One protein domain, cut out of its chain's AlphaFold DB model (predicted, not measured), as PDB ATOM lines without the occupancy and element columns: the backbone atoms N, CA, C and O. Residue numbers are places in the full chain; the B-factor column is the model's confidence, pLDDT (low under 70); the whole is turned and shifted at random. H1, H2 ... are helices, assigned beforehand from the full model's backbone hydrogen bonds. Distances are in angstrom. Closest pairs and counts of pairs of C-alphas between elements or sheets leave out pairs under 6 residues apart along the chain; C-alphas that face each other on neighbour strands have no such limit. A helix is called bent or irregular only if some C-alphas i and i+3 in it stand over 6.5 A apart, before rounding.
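This is residues 438 to 461, 524 to 544 and 557 to 597 of the 597 residues of the protein "Na_Ca_ex domain-containing protein" of Puccinia triticina (isolate 1-1 / race 1 (BBBD)) (UniProt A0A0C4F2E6). Four helices make a loose, open frame: H1 and H3 meet at their first ends and spread as a V, H4 folds back alongside H3, and H2 is near H1. Residues 455 to 461 and 532 to 544 stick out. The 86 printed residues, with helices H1 to H4 in order and no named strand, are all helix in class, loose with a radius of gyration of the C-alphas of 16.0 A, spanning 49 by 32 by 23 A.

H1, residues 438 to 459, begins at C-alpha 438 (18.082, 20.471, -1.042) and spans 29.5 A; it is irregular, C-alphas 450 and 453 being 7.1 A apart, with a kink of 49 degrees near residue 453. H2 is residues 524 to 543, 26.9 A; H3 residues 557 to 580, 32.0 A; H4 residues 586 to 594, 12.2 A, ending at C-alpha 594 (7.509, 39.680, -10.237).

H1 and H3 only just touch, only at their ends, with 3 pairs of C-alphas within 8 A; the closest, those of Ala 439 and Leu 558, are 6.8 A apart. They run the same way at a steep tilt of 36 degrees, only just past shallow. H3 and H4, joined by a tight link, are near each other. H4 is apart from H1 and H2. Every O i to N i+4 pair is within hydrogen-bond range in H4, against 14 of 18 in H1, 15 of 16 in H2 and 19 of 20 in H3.

The gaps across the cuts are 19.1 A from C-alpha 461 to 524 and 28.0 A from C-alpha 544 to 557. Confidence is under 70 at residues 453, 456 to 461 and 579 to 584.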
ATOM      1  N   ASP A 438      18.052  19.954  -2.424       82.62
ATOM      2  CA  ASP A 438      18.082  20.471  -1.042       82.62
ATOM      3  C   ASP A 438      18.395  21.978  -0.981       82.62
ATOM      4  O   ASP A 438      17.830  22.722  -0.182       82.62
ATOM      5  N   ALA A 439      19.254  22.453  -1.892       81.81
ATOM      6  CA  ALA A 439      19.574  23.869  -2.051       81.81
ATOM      7  C   ALA A 439      18.353  24.725  -2.441       81.81
ATOM      8  O   ALA A 439      18.199  25.828  -1.927       81.81
ATOM      9  N   VAL A 440      17.469  24.225  -3.313       82.06
ATOM     10  CA  VAL A 440      16.224  24.920  -3.688       82.06
ATOM     11  C   VAL A 440      15.257  24.930  -2.509       82.06
ATOM     12  O   VAL A 440      14.669  25.970  -2.225       82.06
ATOM     13  N   LEU A 441      15.136  23.815  -1.779       82.75
ATOM     14  CA  LEU A 441      14.304  23.728  -0.574       82.75
ATOM     15  C   LEU A 441      14.749  24.742   0.498       82.75
ATOM     16  O   LEU A 441      13.911  25.435   1.076       82.75
ATOM     17  N   GLY A 442      16.061  24.884   0.709       81.00
ATOM     18  CA  GLY A 442      16.635  25.881   1.615       81.00
ATOM     19  C   GLY A 442      16.424  27.326   1.157       81.00
ATOM     20  O   GLY A 442      15.980  28.156   1.949       81.00
ATOM     21  N   LEU A 443      16.684  27.619  -0.121       80.12
ATOM     22  CA  LEU A 443      16.523  28.956  -0.709       80.12
ATOM     23  C   LEU A 443      15.061  29.423  -0.809       80.12
ATOM     24  O   LEU A 443      14.827  30.621  -0.946       80.12
ATOM     25  N   THR A 444      14.089  28.506  -0.755       83.50
ATOM     26  CA  THR A 444      12.657  28.819  -0.886       83.50
ATOM     27  C   THR A 444      11.900  28.572   0.416       83.50
ATOM     28  O   THR A 444      11.583  29.522   1.123       83.50
ATOM     29  N   VAL A 445      11.624  27.318   0.774       83.12
ATOM     30  CA  VAL A 445      10.719  26.969   1.880       83.12
ATOM     31  C   VAL A 445      11.288  27.377   3.239       83.12
ATOM     32  O   VAL A 445      10.571  27.985   4.033       83.12
ATOM     33  N   PHE A 446      12.570  27.109   3.508       81.75
ATOM     34  CA  PHE A 446      13.184  27.513   4.783       81.75
ATOM     35  C   PHE A 446      13.444  29.028   4.847       81.75
ATOM     36  O   PHE A 446      13.211  29.640   5.887       81.75
ATOM     37  N   ALA A 447      13.838  29.656   3.733       79.94
ATOM     38  CA  ALA A 447      13.990  31.110   3.653       79.94
ATOM     39  C   ALA A 447      12.664  31.856   3.907       79.94
ATOM     40  O   ALA A 447      12.616  32.757   4.743       79.94
ATOM     41  N   VAL A 448      11.573  31.447   3.246       81.88
ATOM     42  CA  VAL A 448      10.231  32.014   3.462       81.88
ATOM     43  C   VAL A 448       9.745  31.741   4.883       81.88
ATOM     44  O   VAL A 448       9.211  32.651   5.509       81.88
ATOM     45  N   GLY A 449       9.969  30.539   5.427       78.31
ATOM     46  CA  GLY A 449       9.621  30.212   6.814       78.31
ATOM     47  C   GLY A 449      10.266  31.161   7.831       78.31
ATOM     48  O   GLY A 449       9.573  31.679   8.704       78.31
ATOM     49  N   ASN A 450      11.557  31.463   7.665       78.69
ATOM     50  CA  ASN A 450      12.293  32.365   8.556       78.69
ATOM     51  C   ASN A 450      11.837  33.834   8.461       78.69
ATOM     52  O   ASN A 450      11.957  34.558   9.444       78.69
ATOM     53  N   SER A 451      11.302  34.279   7.317       77.25
ATOM     54  CA  SER A 451      10.817  35.659   7.114       77.25
ATOM     55  C   SER A 451       9.290  35.816   7.188       77.25
ATOM     56  O   SER A 451       8.780  36.931   7.071       77.25
ATOM     57  N   LEU A 452       8.536  34.734   7.412       76.12
ATOM     58  CA  LEU A 452       7.070  34.775   7.476       76.12
ATOM     59  C   LEU A 452       6.564  35.598   8.671       76.12
ATOM     60  O   LEU A 452       5.560  36.295   8.543       76.12
ATOM     61  N   GLY A 453       7.268  35.556   9.808       69.56
ATOM     62  CA  GLY A 453       6.940  36.361  10.991       69.56
ATOM     63  C   GLY A 453       7.009  37.864  10.709       69.56
ATOM     64  O   GLY A 453       6.043  38.581  10.966       69.56
ATOM     65  N   ASP A 454       8.102  38.321  10.090       71.94
ATOM     66  CA  ASP A 454       8.273  39.718   9.672       71.94
ATOM     67  C   ASP A 454       7.215  40.129   8.641       71.94
ATOM     68  O   ASP A 454       6.638  41.212   8.725       71.94
ATOM     69  N   PHE A 455       6.935  39.260   7.665       70.44
ATOM     70  CA  PHE A 455       5.922  39.509   6.641       70.44
ATOM     71  C   PHE A 455       4.531  39.703   7.259       70.44
ATOM     72  O   PHE A 455       3.850  40.673   6.931       70.44
ATOM     73  N   VAL A 456       4.135  38.850   8.208       68.88
ATOM     74  CA  VAL A 456       2.871  39.000   8.943       68.88
ATOM     75  C   VAL A 456       2.874  40.274   9.794       68.88
ATOM     76  O   VAL A 456       1.929  41.046   9.688       68.88
ATOM     77  N   ALA A 457       3.935  40.559  10.557       67.50
ATOM     78  CA  ALA A 457       4.039  41.759  11.405       67.50
ATOM     79  C   ALA A 457       4.055  43.094  10.622       67.50
ATOM     80  O   ALA A 457       3.751  44.161  11.169       67.50
ATOM     81  N   ASN A 458       4.414  43.040   9.339       66.06
ATOM     82  CA  ASN A 458       4.343  44.167   8.413       66.06
ATOM     83  C   ASN A 458       2.972  44.256   7.718       66.06
ATOM     84  O   ASN A 458       2.485  45.361   7.490       66.06
ATOM     85  N   LEU A 459       2.307  43.128   7.441       65.69
ATOM     86  CA  LEU A 459       0.926  43.109   6.937       65.69
ATOM     87  C   LEU A 459      -0.124  43.479   7.994       65.69
ATOM     88  O   LEU A 459      -1.178  43.991   7.624       65.69
ATOM     89  N   THR A 460       0.129  43.250   9.287       61.22
ATOM     90  CA  THR A 460      -0.805  43.592  10.379       61.22
ATOM     91  C   THR A 460      -0.793  45.070  10.777       61.22
ATOM     92  O   THR A 460      -1.631  45.477  11.578       61.22
ATOM     93  N   ARG A 461       0.069  45.908  10.176       55.03
ATOM     94  CA  ARG A 461       0.076  47.374  10.373       55.03
ATOM     95  C   ARG A 461      -0.291  48.202   9.115       55.03
ATOM     96  O   ARG A 461       0.507  49.040   8.701       55.03
ATOM     97  N   PRO A 524      16.694  41.237   8.081       72.25
ATOM     98  CA  PRO A 524      17.610  40.550   7.170       72.25
ATOM     99  C   PRO A 524      19.060  40.578   7.671       72.25
ATOM    100  O   PRO A 524      19.771  39.581   7.560       72.25
ATOM    101  N   LEU A 525      19.494  41.693   8.273       72.12
ATOM    102  CA  LEU A 525      20.830  41.824   8.863       72.12
ATOM    103  C   LEU A 525      21.005  40.897  10.072       72.12
ATOM    104  O   LEU A 525      22.042  40.248  10.197       72.12
ATOM    105  N   LEU A 526      19.983  40.779  10.922       73.88
ATOM    106  CA  LEU A 526      19.976  39.884  12.080       73.88
ATOM    107  C   LEU A 526      19.987  38.405  11.649       73.88
ATOM    108  O   LEU A 526      20.754  37.613  12.196       73.88
ATOM    109  N   ASN A 527      19.227  38.039  10.613       74.94
ATOM    110  CA  ASN A 527      19.243  36.697  10.018       74.94
ATOM    111  C   ASN A 527      20.614  36.348   9.395       74.94
ATOM    112  O   ASN A 527      21.091  35.224   9.521       74.94
ATOM    113  N   ILE A 528      21.316  37.312   8.791       78.50
ATOM    114  CA  ILE A 528      22.688  37.094   8.302       78.50
ATOM    115  C   ILE A 528      23.676  36.965   9.477       78.50
ATOM    116  O   ILE A 528      24.434  35.995   9.541       78.50
ATOM    117  N   LEU A 529      23.669  37.905  10.424       73.69
ATOM    118  CA  LEU A 529      24.684  37.985  11.479       73.69
ATOM    119  C   LEU A 529      24.528  36.895  12.551       73.69
ATOM    120  O   LEU A 529      25.508  36.242  12.905       73.69
ATOM    121  N   LEU A 530      23.310  36.668  13.050       75.75
ATOM    122  CA  LEU A 530      23.026  35.605  14.017       75.75
ATOM    123  C   LEU A 530      22.636  34.302  13.316       75.75
ATOM    124  O   LEU A 530      23.208  33.264  13.630       75.75
ATOM    125  N   GLY A 531      21.725  34.334  12.341       75.25
ATOM    126  CA  GLY A 531      21.262  33.117  11.663       75.25
ATOM    127  C   GLY A 531      22.385  32.380  10.927       75.25
ATOM    128  O   GLY A 531      22.640  31.214  11.225       75.25
ATOM    129  N   ILE A 532      23.112  33.046  10.022       79.06
ATOM    130  CA  ILE A 532      24.246  32.426   9.307       79.06
ATOM    131  C   ILE A 532      25.509  32.430  10.180       79.06
ATOM    132  O   ILE A 532      26.160  31.389  10.309       79.06
ATOM    133  N   GLY A 533      25.860  33.567  10.789       79.94
ATOM    134  CA  GLY A 533      27.100  33.726  11.558       79.94
ATOM    135  C   GLY A 533      27.193  32.802  12.777       79.94
ATOM    136  O   GLY A 533      28.094  31.964  12.830       79.94
ATOM    137  N   LEU A 534      26.240  32.889  13.715       82.19
ATOM    138  CA  LEU A 534      26.250  32.067  14.936       82.19
ATOM    139  C   LEU A 534      26.174  30.570  14.603       82.19
ATOM    140  O   LEU A 534      26.938  29.781  15.155       82.19
ATOM    141  N   SER A 535      25.299  30.177  13.671       80.75
ATOM    142  CA  SER A 535      25.161  28.773  13.255       80.75
ATOM    143  C   SER A 535      26.447  28.231  12.630       80.75
ATOM    144  O   SER A 535      26.859  27.117  12.951       80.75
ATOM    145  N   SER A 536      27.128  29.025  11.795       77.12
ATOM    146  CA  SER A 536      28.427  28.648  11.225       77.12
ATOM    147  C   SER A 536      29.480  28.467  12.317       77.12
ATOM    148  O   SER A 536      30.184  27.458  12.319       77.12
ATOM    149  N   THR A 537      29.548  29.385  13.290       83.00
ATOM    150  CA  THR A 537      30.447  29.269  14.449       83.00
ATOM    151  C   THR A 537      30.152  28.010  15.265       83.00
ATOM    152  O   THR A 537      31.065  27.230  15.519       83.00
ATOM    153  N   ILE A 538      28.887  27.747  15.609       83.12
ATOM    154  CA  ILE A 538      28.474  26.552  16.361       83.12
ATOM    155  C   ILE A 538      28.854  25.272  15.605       83.12
ATOM    156  O   ILE A 538      29.399  24.348  16.211       83.12
ATOM    157  N   VAL A 539      28.633  25.205  14.289       81.44
ATOM    158  CA  VAL A 539      29.006  24.040  13.465       81.44
ATOM    159  C   VAL A 539      30.526  23.852  13.402       81.44
ATOM    160  O   VAL A 539      30.996  22.726  13.561       81.44
ATOM    161  N   MET A 540      31.309  24.924  13.240       81.00
ATOM    162  CA  MET A 540      32.778  24.859  13.269       81.00
ATOM    163  C   MET A 540      33.300  24.383  14.634       81.00
ATOM    164  O   MET A 540      34.122  23.468  14.692       81.00
ATOM    165  N   THR A 541      32.792  24.943  15.738       83.75
ATOM    166  CA  THR A 541      33.197  24.576  17.105       83.75
ATOM    167  C   THR A 541      32.799  23.143  17.466       83.75
ATOM    168  O   THR A 541      33.602  22.423  18.052       83.75
ATOM    169  N   THR A 542      31.593  22.694  17.102       84.12
ATOM    170  CA  THR A 542      31.108  21.338  17.436       84.12
ATOM    171  C   THR A 542      31.721  20.235  16.575       84.12
ATOM    172  O   THR A 542      31.845  19.107  17.050       84.12
ATOM    173  N   ARG A 543      32.127  20.530  15.332       79.62
ATOM    174  CA  ARG A 543      32.769  19.553  14.428       79.62
ATOM    175  C   ARG A 543      34.298  19.615  14.423       79.62
ATOM    176  O   ARG A 543      34.928  18.732  13.852       79.62
ATOM    177  N   GLY A 544      34.901  20.638  15.033       71.94
ATOM    178  CA  GLY A 544      36.357  20.835  15.068       71.94
ATOM    179  C   GLY A 544      36.983  21.202  13.716       71.94
ATOM    180  O   GLY A 544      38.204  21.178  13.573       71.94
ATOM    181  N   THR A 557      23.074  26.277  -8.662       77.44
ATOM    182  CA  THR A 557      21.881  26.900  -8.081       77.44
ATOM    183  C   THR A 557      22.213  27.906  -6.974       77.44
ATOM    184  O   THR A 557      21.679  29.009  -6.988       77.44
ATOM    185  N   LEU A 558      23.133  27.586  -6.051       76.81
ATOM    186  CA  LEU A 558      23.539  28.500  -4.971       76.81
ATOM    187  C   LEU A 558      24.351  29.691  -5.492       76.81
ATOM    188  O   LEU A 558      24.118  30.815  -5.060       76.81
ATOM    189  N   LEU A 559      25.269  29.469  -6.439       81.62
ATOM    190  CA  LEU A 559      26.050  30.557  -7.045       81.62
ATOM    191  C   LEU A 559      25.185  31.469  -7.925       81.62
ATOM    192  O   LEU A 559      25.369  32.684  -7.906       81.62
ATOM    193  N   VAL A 560      24.223  30.906  -8.659       84.88
ATOM    194  CA  VAL A 560      23.251  31.668  -9.455       84.88
ATOM    195  C   VAL A 560      22.312  32.457  -8.546       84.88
ATOM    196  O   VAL A 560      22.127  33.643  -8.790       84.88
ATOM    197  N   ALA A 561      21.790  31.863  -7.467       83.00
ATOM    198  CA  ALA A 561      20.940  32.567  -6.506       83.00
ATOM    199  C   ALA A 561      21.693  33.690  -5.772       83.00
ATOM    200  O   ALA A 561      21.195  34.809  -5.689       83.00
ATOM    201  N   ALA A 562      22.919  33.435  -5.302       83.06
ATOM    202  CA  ALA A 562      23.756  34.454  -4.668       83.06
ATOM    203  C   ALA A 562      24.138  35.580  -5.645       83.06
ATOM    204  O   ALA A 562      24.102  36.753  -5.276       83.06
ATOM    205  N   GLY A 563      24.451  35.244  -6.902       86.50
ATOM    206  CA  GLY A 563      24.716  36.215  -7.962       86.50
ATOM    207  C   GLY A 563      23.487  37.054  -8.317       86.50
ATOM    208  O   GLY A 563      23.592  38.273  -8.403       86.50
ATOM    209  N   ALA A 564      22.316  36.428  -8.457       85.38
ATOM    210  CA  ALA A 564      21.051  37.111  -8.724       85.38
ATOM    211  C   ALA A 564      20.655  38.044  -7.570       85.38
ATOM    212  O   ALA A 564      20.331  39.204  -7.816       85.38
ATOM    213  N   LEU A 565      20.763  37.584  -6.319       84.44
ATOM    214  CA  LEU A 565      20.509  38.396  -5.127       84.44
ATOM    215  C   LEU A 565      21.483  39.578  -5.027       84.44
ATOM    216  O   LEU A 565      21.054  40.700  -4.774       84.44
ATOM    217  N   LEU A 566      22.778  39.361  -5.282       87.75
ATOM    218  CA  LEU A 566      23.776  40.433  -5.310       87.75
ATOM    219  C   LEU A 566      23.483  41.447  -6.426       87.75
ATOM    220  O   LEU A 566      23.529  42.650  -6.182       87.75
ATOM    221  N   CYS A 567      23.137  40.989  -7.631       88.75
ATOM    222  CA  CYS A 567      22.728  41.864  -8.728       88.75
ATOM    223  C   CYS A 567      21.445  42.641  -8.403       88.75
ATOM    224  O   CYS A 567      21.380  43.821  -8.727       88.75
ATOM    225  N   LEU A 568      20.462  42.030  -7.736       86.38
ATOM    226  CA  LEU A 568      19.228  42.693  -7.310       86.38
ATOM    227  C   LEU A 568      19.499  43.757  -6.237       86.38
ATOM    228  O   LEU A 568      19.017  44.881  -6.356       86.38
ATOM    229  N   LEU A 569      20.316  43.438  -5.229       85.69
ATOM    230  CA  LEU A 569      20.719  44.377  -4.179       85.69
ATOM    231  C   LEU A 569      21.520  45.555  -4.747       85.69
ATOM    232  O   LEU A 569      21.231  46.701  -4.413       85.69
ATOM    233  N   LEU A 570      22.476  45.304  -5.650       87.88
ATOM    234  CA  LEU A 570      23.229  46.359  -6.337       87.88
ATOM    235  C   LEU A 570      22.339  47.187  -7.276       87.88
ATOM    236  O   LEU A 570      22.494  48.406  -7.342       87.88
ATOM    237  N   ALA A 571      21.384  46.559  -7.969       84.06
ATOM    238  CA  ALA A 571      20.418  47.260  -8.808       84.06
ATOM    239  C   ALA A 571      19.509  48.171  -7.974       84.06
ATOM    240  O   ALA A 571      19.316  49.320  -8.354       84.06
ATOM    241  N   LEU A 572      19.008  47.719  -6.821       82.12
ATOM    242  CA  LEU A 572      18.243  48.561  -5.896       82.12
ATOM    243  C   LEU A 572      19.100  49.695  -5.322       82.12
ATOM    244  O   LEU A 572      18.697  50.856  -5.397       82.12
ATOM    245  N   ALA A 573      20.297  49.382  -4.819       83.31
ATOM    246  CA  ALA A 573      21.218  50.355  -4.232       83.31
ATOM    247  C   ALA A 573      21.684  51.436  -5.225       83.31
ATOM    248  O   ALA A 573      22.015  52.540  -4.805       83.31
ATOM    249  N   ALA A 574      21.681  51.152  -6.531       83.31
ATOM    250  CA  ALA A 574      21.919  52.149  -7.572       83.31
ATOM    251  C   ALA A 574      20.626  52.860  -8.017       83.31
ATOM    252  O   ALA A 574      20.578  54.086  -8.069       83.31
ATOM    253  N   LEU A 575      19.569  52.117  -8.355       78.69
ATOM    254  CA  LEU A 575      18.384  52.655  -9.027       78.69
ATOM    255  C   LEU A 575      17.485  53.474  -8.084       78.69
ATOM    256  O   LEU A 575      16.964  54.507  -8.498       78.69
ATOM    257  N   VAL A 576      17.329  53.067  -6.820       79.25
ATOM    258  CA  VAL A 576      16.496  53.786  -5.837       79.25
ATOM    259  C   VAL A 576      17.009  55.215  -5.570       79.25
ATOM    260  O   VAL A 576      16.215  56.150  -5.708       79.25
ATOM    261  N   PRO A 577      18.303  55.457  -5.271       78.06
ATOM    262  CA  PRO A 577      18.803  56.826  -5.155       78.06
ATOM    263  C   PRO A 577      18.880  57.544  -6.511       78.06
ATOM    264  O   PRO A 577      18.410  58.676  -6.613       78.06
ATOM    265  N   LEU A 578      19.410  56.911  -7.571       75.19
ATOM    266  CA  LEU A 578      19.711  57.611  -8.833       75.19
ATOM    267  C   LEU A 578      18.483  57.942  -9.698       75.19
ATOM    268  O   LEU A 578      18.540  58.903 -10.460       75.19
ATOM    269  N   TRP A 579      17.402  57.155  -9.636       66.56
ATOM    270  CA  TRP A 579      16.199  57.364 -10.466       66.56
ATOM    271  C   TRP A 579      14.972  57.828  -9.676       66.56
ATOM    272  O   TRP A 579      14.007  58.297 -10.286       66.56
ATOM    273  N   LYS A 580      14.959  57.655  -8.348       60.38
ATOM    274  CA  LYS A 580      13.762  57.881  -7.523       60.38
ATOM    275  C   LYS A 580      13.970  58.740  -6.282       60.38
ATOM    276  O   LYS A 580      12.988  59.008  -5.600       60.38
ATOM    277  N   GLY A 581      15.189  59.208  -6.002       69.50
ATOM    278  CA  GLY A 581      15.436  60.099  -4.863       69.50
ATOM    279  C   GLY A 581      14.981  59.486  -3.537       69.50
ATOM    280  O   GLY A 581      14.342  60.162  -2.742       69.50
ATOM    281  N   PHE A 582      15.265  58.192  -3.341       69.50
ATOM    282  CA  PHE A 582      14.864  57.377  -2.184       69.50
ATOM    283  C   PHE A 582      13.361  57.036  -2.063       69.50
ATOM    284  O   PHE A 582      12.995  56.236  -1.204       69.50
ATOM    285  N   CYS A 583      12.488  57.522  -2.953       63.69
ATOM    286  CA  CYS A 583      11.064  57.164  -2.949       63.69
ATOM    287  C   CYS A 583      10.797  55.736  -3.472       63.69
ATOM    288  O   CYS A 583      11.259  55.352  -4.550       63.69
ATOM    289  N   PHE A 584       9.985  54.960  -2.746       68.00
ATOM    290  CA  PHE A 584       9.629  53.580  -3.099       68.00
ATOM    291  C   PHE A 584       8.235  53.507  -3.752       68.00
ATOM    292  O   PHE A 584       7.208  53.499  -3.078       68.00
ATOM    293  N   ASP A 585       8.192  53.452  -5.085       75.69
ATOM    294  CA  ASP A 585       6.935  53.383  -5.843       75.69
ATOM    295  C   ASP A 585       6.277  51.995  -5.821       75.69
ATOM    296  O   ASP A 585       6.945  50.959  -5.861       75.69
ATOM    297  N   ARG A 586       4.938  51.967  -5.934       75.19
ATOM    298  CA  ARG A 586       4.165  50.723  -6.131       75.19
ATOM    299  C   ARG A 586       4.660  49.904  -7.328       75.19
ATOM    300  O   ARG A 586       4.665  48.682  -7.258       75.19
ATOM    301  N   SER A 587       5.107  50.550  -8.407       77.62
ATOM    302  CA  SER A 587       5.657  49.868  -9.589       77.62
ATOM    303  C   SER A 587       6.995  49.171  -9.318       77.62
ATOM    304  O   SER A 587       7.219  48.092  -9.862       77.62
ATOM    305  N   LEU A 588       7.847  49.732  -8.450       78.44
ATOM    306  CA  LEU A 588       9.081  49.088  -7.990       78.44
ATOM    307  C   LEU A 588       8.750  47.870  -7.115       78.44
ATOM    308  O   LEU A 588       9.310  46.797  -7.322       78.44
ATOM    309  N   GLY A 589       7.781  48.011  -6.201       77.75
ATOM    310  CA  GLY A 589       7.263  46.903  -5.391       77.75
ATOM    311  C   GLY A 589       6.711  45.753  -6.239       77.75
ATOM    312  O   GLY A 589       7.096  44.603  -6.042       77.75
ATOM    313  N   THR A 590       5.881  46.047  -7.245       79.25
ATOM    314  CA  THR A 590       5.376  45.024  -8.179       79.25
ATOM    315  C   THR A 590       6.507  44.381  -8.985       79.25
ATOM    316  O   THR A 590       6.504  43.166  -9.157       79.25
ATOM    317  N   ALA A 591       7.495  45.156  -9.448       80.62
ATOM    318  CA  ALA A 591       8.651  44.615 -10.164       80.62
ATOM    319  C   ALA A 591       9.500  43.676  -9.287       80.62
ATOM    320  O   ALA A 591       9.983  42.662  -9.782       80.62
ATOM    321  N   LEU A 592       9.629  43.965  -7.989       81.44
ATOM    322  CA  LEU A 592      10.312  43.100  -7.023       81.44
ATOM    323  C   LEU A 592       9.560  41.787  -6.775       81.44
ATOM    324  O   LEU A 592      10.181  40.730  -6.772       81.44
ATOM    325  N   VAL A 593       8.232  41.832  -6.633       82.31
ATOM    326  CA  VAL A 593       7.401  40.621  -6.487       82.31
ATOM    327  C   VAL A 593       7.438  39.758  -7.756       82.31
ATOM    328  O   VAL A 593       7.495  38.535  -7.666       82.31
ATOM    329  N   VAL A 594       7.442  40.379  -8.939       82.38
ATOM    330  CA  VAL A 594       7.509  39.680 -10.237       82.38
ATOM    331  C   VAL A 594       8.919  39.162 -10.562       82.38
ATOM    332  O   VAL A 594       9.039  38.198 -11.309       82.38
ATOM    333  N   GLY A 595       9.971  39.771 -10.006       78.06
ATOM    334  CA  GLY A 595      11.376  39.385 -10.204       78.06
ATOM    335  C   GLY A 595      11.977  38.488  -9.113       78.06
ATOM    336  O   GLY A 595      13.190  38.288  -9.114       78.06
ATOM    337  N   TYR A 596      11.164  38.003  -8.171       79.00
ATOM    338  CA  TYR A 596      11.562  37.045  -7.134       79.00
ATOM    339  C   TYR A 596      11.592  35.562  -7.590       79.00
ATOM    340  O   TYR A 596      12.539  34.879  -7.195       79.00
ATOM    341  N   PRO A 597      10.609  35.041  -8.363       71.94
ATOM    342  CA  PRO A 597      10.598  33.646  -8.829       71.94
ATOM    343  C   PRO A 597      11.426  33.392 -10.105       71.94
ATOM    344  O   PRO A 597      11.956  32.263 -10.212       71.94
TER     345      PRO A 597